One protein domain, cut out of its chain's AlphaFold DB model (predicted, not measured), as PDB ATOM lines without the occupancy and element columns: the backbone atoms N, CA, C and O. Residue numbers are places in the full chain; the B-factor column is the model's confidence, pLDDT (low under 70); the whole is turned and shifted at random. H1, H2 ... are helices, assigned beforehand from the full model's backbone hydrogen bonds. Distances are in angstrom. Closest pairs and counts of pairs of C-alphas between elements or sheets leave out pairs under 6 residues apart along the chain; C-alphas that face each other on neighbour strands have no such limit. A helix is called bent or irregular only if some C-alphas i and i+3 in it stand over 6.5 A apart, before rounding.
ATOM      1  N   ASN A   2     144.233 144.946 241.309       71.62
ATOM      2  CA  ASN A   2     144.048 146.406 241.140       71.62
ATOM      3  C   ASN A   2     145.059 147.112 240.216       71.62
ATOM      4  O   ASN A   2     144.658 147.936 239.402       71.62
ATOM      5  N   HIS A   3     146.353 146.788 240.295       73.31
ATOM      6  CA  HIS A   3     147.374 147.453 239.467       73.31
ATOM      7  C   HIS A   3     147.274 147.108 237.974       73.31
ATOM      8  O   HIS A   3     147.531 147.960 237.130       73.31
ATOM      9  N   LEU A   4     146.846 145.884 237.646       78.56
ATOM     10  CA  LEU A   4     146.607 145.461 236.264       78.56
ATOM     11  C   LEU A   4     145.394 146.181 235.667       78.56
ATOM     12  O   LEU A   4     145.458 146.643 234.534       78.56
ATOM     13  N   ILE A   5     144.323 146.337 236.448       78.44
ATOM     14  CA  ILE A   5     143.109 147.057 236.032       78.44
ATOM     15  C   ILE A   5     143.412 148.548 235.814       78.44
ATOM     16  O   ILE A   5     142.995 149.121 234.810       78.44
ATOM     17  N   ALA A   6     144.193 149.164 236.707       78.19
ATOM     18  CA  ALA A   6     144.619 150.557 236.570       78.19
ATOM     19  C   ALA A   6     145.516 150.777 235.338       78.19
ATOM     20  O   ALA A   6     145.304 151.726 234.585       78.19
ATOM     21  N   ALA A   7     146.474 149.877 235.086       80.31
ATOM     22  CA  ALA A   7     147.312 149.933 233.889       80.31
ATOM     23  C   ALA A   7     146.483 149.791 232.601       80.31
ATOM     24  O   ALA A   7     146.694 150.535 231.645       80.31
ATOM     25  N   PHE A   8     145.492 148.894 232.592       79.94
ATOM     26  CA  PHE A   8     144.595 148.699 231.451       79.94
ATOM     27  C   PHE A   8     143.747 149.948 231.162       79.94
ATOM     28  O   PHE A   8     143.605 150.345 230.007       79.94
ATOM     29  N   LEU A   9     143.244 150.614 232.207       80.75
ATOM     30  CA  LEU A   9     142.516 151.884 232.096       80.75
ATOM     31  C   LEU A   9     143.383 153.004 231.509       80.75
ATOM     32  O   LEU A   9     142.929 153.732 230.631       80.75
ATOM     33  N   ILE A  10     144.640 153.118 231.943       79.62
ATOM     34  CA  ILE A  10     145.568 154.143 231.441       79.62
ATOM     35  C   ILE A  10     145.869 153.924 229.951       79.62
ATOM     36  O   ILE A  10     145.803 154.866 229.161       79.62
ATOM     37  N   VAL A  11     146.133 152.679 229.542       79.19
ATOM     38  CA  VAL A  11     146.379 152.323 228.134       79.19
ATOM     39  C   VAL A  11     145.128 152.548 227.274       79.19
ATOM     40  O   VAL A  11     145.223 153.079 226.162       79.19
ATOM     41  N   ALA A  12     143.942 152.216 227.788       78.19
ATOM     42  CA  ALA A  12     142.678 152.482 227.106       78.19
ATOM     43  C   ALA A  12     142.460 153.988 226.883       78.19
ATOM     44  O   ALA A  12     142.146 154.401 225.772       78.19
ATOM     45  N   VAL A  13     142.708 154.830 227.889       79.75
ATOM     46  CA  VAL A  13     142.562 156.290 227.753       79.75
ATOM     47  C   VAL A  13     143.583 156.875 226.770       79.75
ATOM     48  O   VAL A  13     143.223 157.696 225.925       79.75
ATOM     49  N   LEU A  14     144.837 156.417 226.813       79.12
ATOM     50  CA  LEU A  14     145.897 156.878 225.907       79.12
ATOM     51  C   LEU A  14     145.648 156.503 224.439       79.12
ATOM     52  O   LEU A  14     146.037 157.246 223.540       79.12
ATOM     53  N   SER A  15     144.983 155.375 224.183       75.94
ATOM     54  CA  SER A  15     144.711 154.884 222.824       75.94
ATOM     55  C   SER A  15     143.511 155.553 222.138       75.94
ATOM     56  O   SER A  15     143.434 155.530 220.908       75.94
ATOM     57  N   ILE A  16     142.627 156.227 222.884       80.81
ATOM     58  CA  ILE A  16     141.468 156.952 222.329       80.81
ATOM     59  C   ILE A  16     141.903 158.097 221.405       80.81
ATOM     60  O   ILE A  16     141.332 158.270 220.327       80.81
ATOM     61  N   GLY A  17     142.933 158.860 221.784       76.50
ATOM     62  CA  GLY A  17     143.444 159.977 220.978       76.50
ATOM     63  C   GLY A  17     143.893 159.546 219.572       76.50
ATOM     64  O   GLY A  17     143.364 160.056 218.578       76.50
ATOM     65  N   PRO A  18     144.806 158.563 219.454       84.19
ATOM     66  CA  PRO A  18     145.203 157.980 218.174       84.19
ATOM     67  C   PRO A  18     144.029 157.418 217.362       84.19
ATOM     68  O   PRO A  18     143.979 157.614 216.147       84.19
ATOM     69  N   LEU A  19     143.057 156.771 218.016       79.75
ATOM     70  CA  LEU A  19     141.858 156.228 217.367       79.75
ATOM     71  C   LEU A  19     140.993 157.320 216.726       79.75
ATOM     72  O   LEU A  19     140.564 157.173 215.580       79.75
ATOM     73  N   ILE A  20     140.773 158.440 217.417       79.50
ATOM     74  CA  ILE A  20     140.019 159.580 216.871       79.50
ATOM     75  C   ILE A  20     140.753 160.168 215.659       79.50
ATOM     76  O   ILE A  20     140.141 160.372 214.606       79.50
ATOM     77  N   CYS A  21     142.066 160.386 215.771       76.56
ATOM     78  CA  CYS A  21     142.895 160.857 214.659       76.56
ATOM     79  C   CYS A  21     142.813 159.910 213.454       76.56
ATOM     80  O   CYS A  21     142.607 160.362 212.324       76.56
ATOM     81  N   PHE A  22     142.893 158.600 213.694       76.31
ATOM     82  CA  PHE A  22     142.763 157.583 212.658       76.31
ATOM     83  C   PHE A  22     141.404 157.655 211.953       76.31
ATOM     84  O   PHE A  22     141.350 157.677 210.722       76.31
ATOM     85  N   VAL A  23     140.301 157.775 212.700       76.88
ATOM     86  CA  VAL A  23     138.952 157.908 212.123       76.88
ATOM     87  C   VAL A  23     138.831 159.168 211.263       76.88
ATOM     88  O   VAL A  23     138.262 159.108 210.169       76.88
ATOM     89  N   VAL A  24     139.378 160.301 211.710       77.62
ATOM     90  CA  VAL A  24     139.353 161.559 210.947       77.62
ATOM     91  C   VAL A  24     140.157 161.433 209.651       77.62
ATOM     92  O   VAL A  24     139.645 161.793 208.588       77.62
ATOM     93  N   ILE A  25     141.374 160.887 209.707       74.56
ATOM     94  CA  ILE A  25     142.221 160.655 208.525       74.56
ATOM     95  C   ILE A  25     141.528 159.694 207.559       74.56
ATOM     96  O   ILE A  25     141.441 159.964 206.362       74.56
ATOM     97  N   HIS A  26     140.955 158.606 208.069       77.12
ATOM     98  CA  HIS A  26     140.259 157.623 207.252       77.12
ATOM     99  C   HIS A  26     139.010 158.209 206.571       77.12
ATOM    100  O   HIS A  26     138.787 157.979 205.379       77.12
ATOM    101  N   ARG A  27     138.216 159.028 207.278       78.44
ATOM    102  CA  ARG A  27     137.084 159.757 206.676       78.44
ATOM    103  C   ARG A  27     137.550 160.741 205.601       78.44
ATOM    104  O   ARG A  27     136.923 160.803 204.544       78.44
ATOM    105  N   LYS A  28     138.644 161.475 205.838       76.69
ATOM    106  CA  LYS A  28     139.242 162.375 204.836       76.69
ATOM    107  C   LYS A  28     139.700 161.603 203.595       76.69
ATOM    108  O   LYS A  28     139.342 161.994 202.489       76.69
ATOM    109  N   ASN A  29     140.369 160.465 203.769       74.06
ATOM    110  CA  ASN A  29     140.792 159.604 202.663       74.06
ATOM    111  C   ASN A  29     139.613 159.025 201.876       74.06
ATOM    112  O   ASN A  29     139.669 158.988 200.649       74.06
ATOM    113  N   LYS A  30     138.522 158.617 202.541       80.69
ATOM    114  CA  LYS A  30     137.299 158.182 201.843       80.69
ATOM    115  C   LYS A  30     136.718 159.290 200.967       80.69
ATOM    116  O   LYS A  30     136.379 159.032 199.817       80.69
ATOM    117  N   ARG A  31     136.633 160.518 201.491       79.25
ATOM    118  CA  ARG A  31     136.154 161.677 200.719       79.25
ATOM    119  C   ARG A  31     137.071 161.992 199.540       79.25
ATOM    120  O   ARG A  31     136.572 162.254 198.455       79.25
ATOM    121  N   LEU A  32     138.386 161.913 199.738       76.00
ATOM    122  CA  LEU A  32     139.367 162.130 198.676       76.00
ATOM    123  C   LEU A  32     139.241 161.074 197.570       76.00
ATOM    124  O   LEU A  32     139.150 161.434 196.403       76.00
ATOM    125  N   LYS A  33     139.138 159.786 197.928       76.88
ATOM    126  CA  LYS A  33     138.889 158.706 196.959       76.88
ATOM    127  C   LYS A  33     137.589 158.918 196.180       76.88
ATOM    128  O   LYS A  33     137.582 158.738 194.972       76.88
ATOM    129  N   ALA A  34     136.511 159.329 196.850       83.50
ATOM    130  CA  ALA A  34     135.240 159.616 196.189       83.50
ATOM    131  C   ALA A  34     135.342 160.794 195.203       83.50
ATOM    132  O   ALA A  34     134.793 160.717 194.110       83.50
ATOM    133  N   LEU A  35     136.064 161.860 195.564       81.94
ATOM    134  CA  LEU A  35     136.330 162.992 194.669       81.94
ATOM    135  C   LEU A  35     137.162 162.581 193.456       81.94
ATOM    136  O   LEU A  35     136.804 162.933 192.340       81.94
ATOM    137  N   VAL A  36     138.225 161.800 193.659       79.75
ATOM    138  CA  VAL A  36     139.049 161.274 192.561       79.75
ATOM    139  C   VAL A  36     138.205 160.441 191.596       79.75
ATOM    140  O   VAL A  36     138.288 160.660 190.393       79.75
ATOM    141  N   LEU A  37     137.341 159.562 192.111       82.88
ATOM    142  CA  LEU A  37     136.432 158.765 191.282       82.88
ATOM    143  C   LEU A  37     135.455 159.631 190.483       82.88
ATOM    144  O   LEU A  37     135.231 159.360 189.312       82.88
ATOM    145  N   ARG A  38     134.902 160.694 191.080       83.62
ATOM    146  CA  ARG A  38     134.022 161.627 190.356       83.62
ATOM    147  C   ARG A  38     134.757 162.421 189.280       83.62
ATOM    148  O   ARG A  38     134.206 162.683 188.219       83.62
ATOM    149  N   ILE A  39     135.997 162.818 189.552       80.88
ATOM    150  CA  ILE A  39     136.854 163.482 188.566       80.88
ATOM    151  C   ILE A  39     137.159 162.523 187.404       80.88
ATOM    152  O   ILE A  39     137.119 162.946 186.255       80.88
ATOM    153  N   GLN A  40     137.408 161.240 187.687       78.00
ATOM    154  CA  GLN A  40     137.588 160.203 186.666       78.00
ATOM    155  C   GLN A  40     136.310 159.951 185.863       78.00
ATOM    156  O   GLN A  40     136.367 159.944 184.641       78.00
ATOM    157  N   SER A  41     135.146 159.839 186.511       80.75
ATOM    158  CA  SER A  41     133.880 159.665 185.789       80.75
ATOM    159  C   SER A  41     133.564 160.868 184.897       80.75
ATOM    160  O   SER A  41     133.147 160.691 183.760       80.75
ATOM    161  N   LEU A  42     133.835 162.094 185.370       80.19
ATOM    162  CA  LEU A  42     133.721 163.310 184.554       80.19
ATOM    163  C   LEU A  42     134.673 163.301 183.351       80.19
ATOM    164  O   LEU A  42     134.342 163.863 182.311       80.19
ATOM    165  N   GLN A  43     135.859 162.701 183.479       74.94
ATOM    166  CA  GLN A  43     136.789 162.556 182.354       74.94
ATOM    167  C   GLN A  43     136.303 161.537 181.340       74.94
ATOM    168  O   GLN A  43     136.398 161.808 180.147       74.94
ATOM    169  N   GLU A  44     135.797 160.394 181.798       76.12
ATOM    170  CA  GLU A  44     135.229 159.369 180.920       76.12
ATOM    171  C   GLU A  44     134.012 159.912 180.160       76.12
ATOM    172  O   GLU A  44     133.882 159.668 178.963       76.12
ATOM    173  N   GLU A  45     133.171 160.711 180.822       79.06
ATOM    174  CA  GLU A  45     131.991 161.329 180.212       79.06
ATOM    175  C   GLU A  45     132.353 162.423 179.195       79.06
ATOM    176  O   GLU A  45     131.779 162.471 178.107       79.06
ATOM    177  N   LYS A  46     133.307 163.305 179.524       73.12
ATOM    178  CA  LYS A  46     133.623 164.494 178.707       73.12
ATOM    179  C   LYS A  46     134.819 164.323 177.763       73.12
ATOM    180  O   LYS A  46     135.059 165.209 176.947       73.12
ATOM    181  N   MET A  47     135.583 163.232 177.878       70.56
ATOM    182  CA  MET A  47     136.805 162.932 177.109       70.56
ATOM    183  C   MET A  47     137.719 164.153 176.901       70.56
ATOM    184  O   MET A  47     137.992 164.592 175.780       70.56
ATOM    185  N   PHE A  48     138.205 164.732 178.000       72.94
ATOM    186  CA  PHE A  48     139.045 165.928 177.935       72.94
ATOM    187  C   PHE A  48     140.379 165.666 177.219       72.94
ATOM    188  O   PHE A  48     141.177 164.824 177.624       72.94
ATOM    189  N   THR A  49     140.682 166.468 176.199       75.12
ATOM    190  CA  THR A  49     142.018 166.479 175.587       75.12
ATOM    191  C   THR A  49     142.991 167.326 176.410       75.12
ATOM    192  O   THR A  49     142.599 168.315 177.034       75.12
ATOM    193  N   GLN A  50     144.294 167.012 176.351       76.25
ATOM    194  CA  GLN A  50     145.337 167.778 177.057       76.25
ATOM    195  C   GLN A  50     145.277 169.279 176.736       76.25
ATOM    196  O   GLN A  50     145.559 170.114 177.593       76.25
ATOM    197  N   ARG A  51     144.896 169.638 175.503       77.81
ATOM    198  CA  ARG A  51     144.757 171.033 175.069       77.81
ATOM    199  C   ARG A  51     143.608 171.742 175.789       77.81
ATOM    200  O   ARG A  51     143.813 172.843 176.290       77.81
ATOM    201  N   VAL A  52     142.430 171.117 175.848       76.38
ATOM    202  CA  VAL A  52     141.259 171.672 176.548       76.38
ATOM    203  C   VAL A  52     141.565 171.806 178.033       76.38
ATOM    204  O   VAL A  52     141.374 172.875 178.605       76.38
ATOM    205  N   LEU A  53     142.150 170.767 178.627       78.50
ATOM    206  CA  LEU A  53     142.523 170.768 180.032       78.50
ATOM    207  C   LEU A  53     143.537 171.876 180.360       78.50
ATOM    208  O   LEU A  53     143.336 172.640 181.298       78.50
ATOM    209  N   ASN A  54     144.590 172.030 179.551       80.00
ATOM    210  CA  ASN A  54     145.579 173.091 179.742       80.00
ATOM    211  C   ASN A  54     144.966 174.493 179.635       80.00
ATOM    212  O   ASN A  54     145.428 175.392 180.327       80.00
ATOM    213  N   ASN A  55     143.955 174.684 178.781       79.75
ATOM    214  CA  ASN A  55     143.264 175.965 178.639       79.75
ATOM    215  C   ASN A  55     142.345 176.249 179.827       79.75
ATOM    216  O   ASN A  55     142.407 177.339 180.388       79.75
ATOM    217  N   VAL A  56     141.538 175.265 180.230       77.56
ATOM    218  CA  VAL A  56     140.601 175.379 181.357       77.56
ATOM    219  C   VAL A  56     141.349 175.588 182.674       77.56
ATOM    220  O   VAL A  56     140.932 176.384 183.507       77.56
ATOM    221  N   LEU A  57     142.484 174.915 182.865       78.06
ATOM    222  CA  LEU A  57     143.262 175.007 184.101       78.06
ATOM    223  C   LEU A  57     144.224 176.199 184.135       78.06
ATOM    224  O   LEU A  57     144.791 176.491 185.192       78.06
ATOM    225  N   ARG A  58     144.404 176.908 183.012       75.50
ATOM    226  CA  ARG A  58     145.373 178.004 182.889       75.50
ATOM    227  C   ARG A  58     145.048 179.124 183.875       75.50
ATOM    228  O   ARG A  58     144.076 179.848 183.711       75.50
ATOM    229  N   GLY A  59     145.894 179.287 184.891       72.00
ATOM    230  CA  GLY A  59     145.737 180.333 185.907       72.00
ATOM    231  C   GLY A  59     144.729 180.017 187.017       72.00
ATOM    232  O   GLY A  59     144.570 180.834 187.918       72.00
ATOM    233  N   ILE A  60     144.087 178.842 186.992       72.94
ATOM    234  CA  ILE A  60     143.168 178.397 188.054       72.94
ATOM    235  C   ILE A  60     143.866 177.425 189.005       72.94
ATOM    236  O   ILE A  60     143.735 177.531 190.228       72.94
ATOM    237  N   VAL A  61     144.609 176.479 188.435       70.75
ATOM    238  CA  VAL A  61     145.321 175.436 189.170       70.75
ATOM    239  C   VAL A  61     146.804 175.557 188.837       70.75
ATOM    240  O   VAL A  61     147.177 175.636 187.668       70.75
ATOM    241  N   SER A  62     147.651 175.633 189.864       68.19
ATOM    242  CA  SER A  62     149.107 175.710 189.673       68.19
ATOM    243  C   SER A  62     149.709 174.335 189.394       68.19
ATOM    244  O   SER A  62     150.750 174.233 188.749       68.19
ATOM    245  N   GLU A  63     149.061 173.275 189.874       72.88
ATOM    246  CA  GLU A  63     149.473 171.899 189.654       72.88
ATOM    247  C   GLU A  63     149.255 171.479 188.192       72.88
ATOM    248  O   GLU A  63     148.162 171.587 187.633       72.88
ATOM    249  N   LYS A  64     150.317 170.963 187.565       71.62
ATOM    250  CA  LYS A  64     150.250 170.432 186.204       71.62
ATOM    251  C   LYS A  64     149.464 169.124 186.197       71.62
ATOM    252  O   LYS A  64     149.851 168.166 186.870       71.62
ATOM    253  N   VAL A  65     148.415 169.083 185.378       75.62
ATOM    254  CA  VAL A  65     147.551 167.911 185.189       75.62
ATOM    255  C   VAL A  65     147.822 167.308 183.818       75.62
ATOM    256  O   VAL A  65     147.790 168.007 182.802       75.62
ATOM    257  N   VAL A  66     148.146 166.019 183.790       79.00
ATOM    258  CA  VAL A  66     148.535 165.305 182.567       79.00
ATOM    259  C   VAL A  66     147.450 164.297 182.219       79.00
ATOM    260  O   VAL A  66     147.047 163.524 183.073       79.00
ATOM    261  N   VAL A  67     146.984 164.296 180.977       77.31
ATOM    262  CA  VAL A  67     146.117 163.258 180.417       77.31
ATOM    263  C   VAL A  67     147.009 162.085 180.014       77.31
ATOM    264  O   VAL A  67     147.956 162.250 179.241       77.31
ATOM    265  N   LYS A  68     146.742 160.907 180.568       79.50
ATOM    266  CA  LYS A  68     147.420 159.654 180.234       79.50
ATOM    267  C   LYS A  68     146.913 159.114 178.895       79.50
ATOM    268  O   LYS A  68     145.899 159.559 178.368       79.50
ATOM    269  N   GLY A  69     147.632 158.141 178.332       68.06
ATOM    270  CA  GLY A  69     147.300 157.552 177.028       68.06
ATOM    271  C   GLY A  69     145.935 156.853 176.967       68.06
ATOM    272  O   GLY A  69     145.419 156.641 175.876       68.06
ATOM    273  N   ASP A  70     145.344 156.535 178.119       70.38
ATOM    274  CA  ASP A  70     143.995 155.980 178.279       70.38
ATOM    275  C   ASP A  70     142.904 157.056 178.464       70.38
ATOM    276  O   ASP A  70     141.737 156.721 178.638       70.38
ATOM    277  N   GLY A  71     143.261 158.346 178.438       66.31
ATOM    278  CA  GLY A  71     142.343 159.467 178.662       66.31
ATOM    279  C   GLY A  71     142.140 159.844 180.134       66.31
ATOM    280  O   GLY A  71     141.508 160.863 180.416       66.31
ATOM    281  N   SER A  72     142.709 159.090 181.081       74.69
ATOM    282  CA  SER A  72     142.615 159.404 182.511       74.69
ATOM    283  C   SER A  72     143.555 160.550 182.909       74.69
ATOM    284  O   SER A  72     144.636 160.708 182.341       74.69
ATOM    285  N   LEU A  73     143.189 161.365 183.905       79.38
ATOM    286  CA  LEU A  73     144.100 162.389 184.429       79.38
ATOM    287  C   LEU A  73     145.050 161.822 185.481       79.38
ATOM    288  O   LEU A  73     144.659 161.148 186.437       79.38
ATOM    289  N   ASP A  74     146.313 162.196 185.350       79.25
ATOM    290  CA  ASP A  74     147.322 162.019 186.368       79.25
ATOM    291  C   ASP A  74     147.153 163.071 187.469       79.25
ATOM    292  O   ASP A  74     147.514 164.241 187.323       79.25
ATOM    293  N   LEU A  75     146.569 162.627 188.581       75.44
ATOM    294  CA  LEU A  75     146.319 163.439 189.770       75.44
ATOM    295  C   LEU A  75     147.422 163.287 190.829       75.44
ATOM    296  O   LEU A  75     147.275 163.799 191.936       75.44
ATOM    297  N   SER A  76     148.524 162.601 190.513       73.06
ATOM    298  CA  SER A  76     149.624 162.340 191.454       73.06
ATOM    299  C   SER A  76     150.279 163.615 192.006       73.06
ATOM    300  O   SER A  76     150.746 163.618 193.144       73.06
ATOM    301  N   ASN A  77     150.232 164.722 191.257       71.81
ATOM    302  CA  ASN A  77     150.728 166.028 191.706       71.81
ATOM    303  C   ASN A  77     149.812 166.724 192.731       71.81
ATOM    304  O   ASN A  77     150.237 167.675 193.386       71.81
ATOM    305  N   PHE A  78     148.564 166.274 192.900       69.81
ATOM    306  CA  PHE A  78     147.635 166.876 193.851       69.81
ATOM    307  C   PHE A  78     147.779 166.246 195.234       69.81
ATOM    308  O   PHE A  78     147.138 165.249 195.559       69.81
ATOM    309  N   MET A  79     148.577 166.880 196.093       63.66
ATOM    310  CA  MET A  79     148.717 166.447 197.490       63.66
ATOM    311  C   MET A  79     147.606 166.960 198.416       63.66
ATOM    312  O   MET A  79     147.491 166.500 199.552       63.66
ATOM    313  N   SER A  80     146.780 167.916 197.972       70.44
ATOM    314  CA  SER A  80     145.786 168.569 198.829       70.44
ATOM    315  C   SER A  80     144.350 168.310 198.371       70.44
ATOM    316  O   SER A  80     144.002 168.479 197.202       70.44
ATOM    317  N   PHE A  81     143.484 167.959 199.330       72.06
ATOM    318  CA  PHE A  81     142.040 167.806 199.107       72.06
ATOM    319  C   PHE A  81     141.424 169.065 198.489       72.06
ATOM    320  O   PHE A  81     140.597 168.974 197.594       72.06
ATOM    321  N   LYS A  82     141.869 170.244 198.933       76.12
ATOM    322  CA  LYS A  82     141.353 171.535 198.470       76.12
ATOM    323  C   LYS A  82     141.730 171.817 197.012       76.12
ATOM    324  O   LYS A  82     140.929 172.390 196.282       76.12
ATOM    325  N   SER A  83     142.926 171.410 196.582       76.31
ATOM    326  CA  SER A  83     143.354 171.518 195.180       76.31
ATOM    327  C   SER A  83     142.548 170.562 194.288       76.31
ATOM    328  O   SER A  83     142.101 170.966 193.219       76.31
ATOM    329  N   LEU A  84     142.288 169.333 194.754       77.94
ATOM    330  CA  LEU A  84     141.428 168.357 194.062       77.94
ATOM    331  C   LEU A  84     139.970 168.816 193.958       77.94
ATOM    332  O   LEU A  84     139.353 168.679 192.910       77.94
ATOM    333  N   GLU A  85     139.422 169.385 195.027       81.06
ATOM    334  CA  GLU A  85     138.063 169.928 195.042       81.06
ATOM    335  C   GLU A  85     137.930 171.122 194.088       81.06
ATOM    336  O   GLU A  85     136.986 171.180 193.303       81.06
ATOM    337  N   LYS A  86     138.916 172.030 194.072       81.31
ATOM    338  CA  LYS A  86     138.981 173.105 193.071       81.31
ATOM    339  C   LYS A  86     139.027 172.557 191.648       81.31
ATOM    340  O   LYS A  86     138.301 173.056 190.797       81.31
ATOM    341  N   LEU A  87     139.852 171.539 191.396       82.25
ATOM    342  CA  LEU A  87     139.934 170.896 190.087       82.25
ATOM    343  C   LEU A  87     138.576 170.315 189.669       82.25
ATOM    344  O   LEU A  87     138.131 170.571 188.555       82.25
ATOM    345  N   TYR A  88     137.904 169.587 190.565       81.38
ATOM    346  CA  TYR A  88     136.572 169.032 190.316       81.38
ATOM    347  C   TYR A  88     135.568 170.120 189.922       81.38
ATOM    348  O   TYR A  88     134.961 170.021 188.862       81.38
ATOM    349  N   ILE A  89     135.455 171.186 190.722       81.75
ATOM    350  CA  ILE A  89     134.514 172.291 190.470       81.75
ATOM    351  C   ILE A  89     134.774 172.929 189.101       81.75
ATOM    352  O   ILE A  89     133.846 173.281 188.379       81.75
ATOM    353  N   VAL A  90     136.041 173.089 188.725       81.88
ATOM    354  CA  VAL A  90     136.415 173.704 187.448       81.88
ATOM    355  C   VAL A  90     136.062 172.795 186.270       81.88
ATOM    356  O   VAL A  90     135.523 173.283 185.281       81.88
ATOM    357  N   LEU A  91     136.321 171.489 186.375       80.12
ATOM    358  CA  LEU A  91     135.987 170.509 185.332       80.12
ATOM    359  C   LEU A  91     134.476 170.265 185.203       80.12
ATOM    360  O   LEU A  91     133.975 170.024 184.106       80.12
ATOM    361  N   GLU A  92     133.744 170.338 186.310       81.00
ATOM    362  CA  GLU A  92     132.287 170.222 186.327       81.00
ATOM    363  C   GLU A  92     131.643 171.419 185.612       81.00
ATOM    364  O   GLU A  92     130.848 171.225 184.692       81.00
ATOM    365  N   ASN A  93     132.065 172.642 185.961       78.69
ATOM    366  CA  ASN A  93     131.521 173.884 185.401       78.69
ATOM    367  C   ASN A  93     131.957 174.174 183.960       78.69
ATOM    368  O   ASN A  93     131.297 174.949 183.269       78.69
ATOM    369  N   ASN A  94     133.057 173.580 183.492       68.44
ATOM    370  CA  ASN A  94     133.451 173.670 182.092       68.44
ATOM    371  C   ASN A  94     132.910 172.448 181.345       68.44
ATOM    372  O   ASN A  94     133.431 171.337 181.461       68.44
TER     373      ASN A  94
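Overview. This is residues 2 to 94 of the 96 residues of an uncharacterized protein of Lacticaseibacillus rhamnosus (UniProt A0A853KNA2). One very long helix, H1, sticks out as an arm with residues 2 to 27 from a small compact head at its other end. In the head, the later part of H1 and H3 lie side by side, and the short H2 and a long looped stretch, residues 57 to 80, make up the rest. The printed part has 93 residues with three named helices, H1, H2 and H3 in that order, and no named strand; the class is all helix. The whole is extended, with a radius of gyration of the C-alphas of 20.5 A and spans of 70 by 24 by 22 A, the arm making the length.

Along the chain. H1, residues 2 to 46, runs 65.8 A from C-alpha 2 at (144.048, 146.406, 241.140) to C-alpha 46 at (133.623, 164.494, 178.707). It has a kink of 28 degrees near residue 16; it is neither bent nor irregular, but only just: C-alphas 14 and 17 are 6.3 A apart. H2 is residues 50 to 56. H3, residues 81 to 93, is 18.3 A long and ends with C-alpha 93 at (131.521, 173.884, 185.401).

Arrangement. H1 touches H3 with residues 32 to 42 alone; the closest C-alphas, of Ile 39 and Tyr 88, are 5.8 A apart. The two run the same way at a shallow tilt of 25 degrees. H1 and H2 are apart. H2 and H3 are close but not clearly touching, about perpendicular at 88 degrees; their closest C-alphas, of Val 56 and Val 90, are 7.6 A apart. Residues 66 to 67 pair with residues 73 to 74, antiparallel. Every O i to N i+4 pair is within hydrogen-bond range in H2 and H3, and 39 of 41 in H1.

Size, cuts and confidence. The C-alphas of Asn 2 and Arg 51, the two farthest apart, are 70.5 A apart. Without residues 2 to 27, which stand free, the body spans 31 by 24 by 21 A. The printed part has no cut. The link from H1 to H2 is tight, and that from H2 to H3 is long, with 24 residues. Mean pLDDT of the printed part is 76.9; residues 62, 69, 71, 78 to 79 and 94 are under 70.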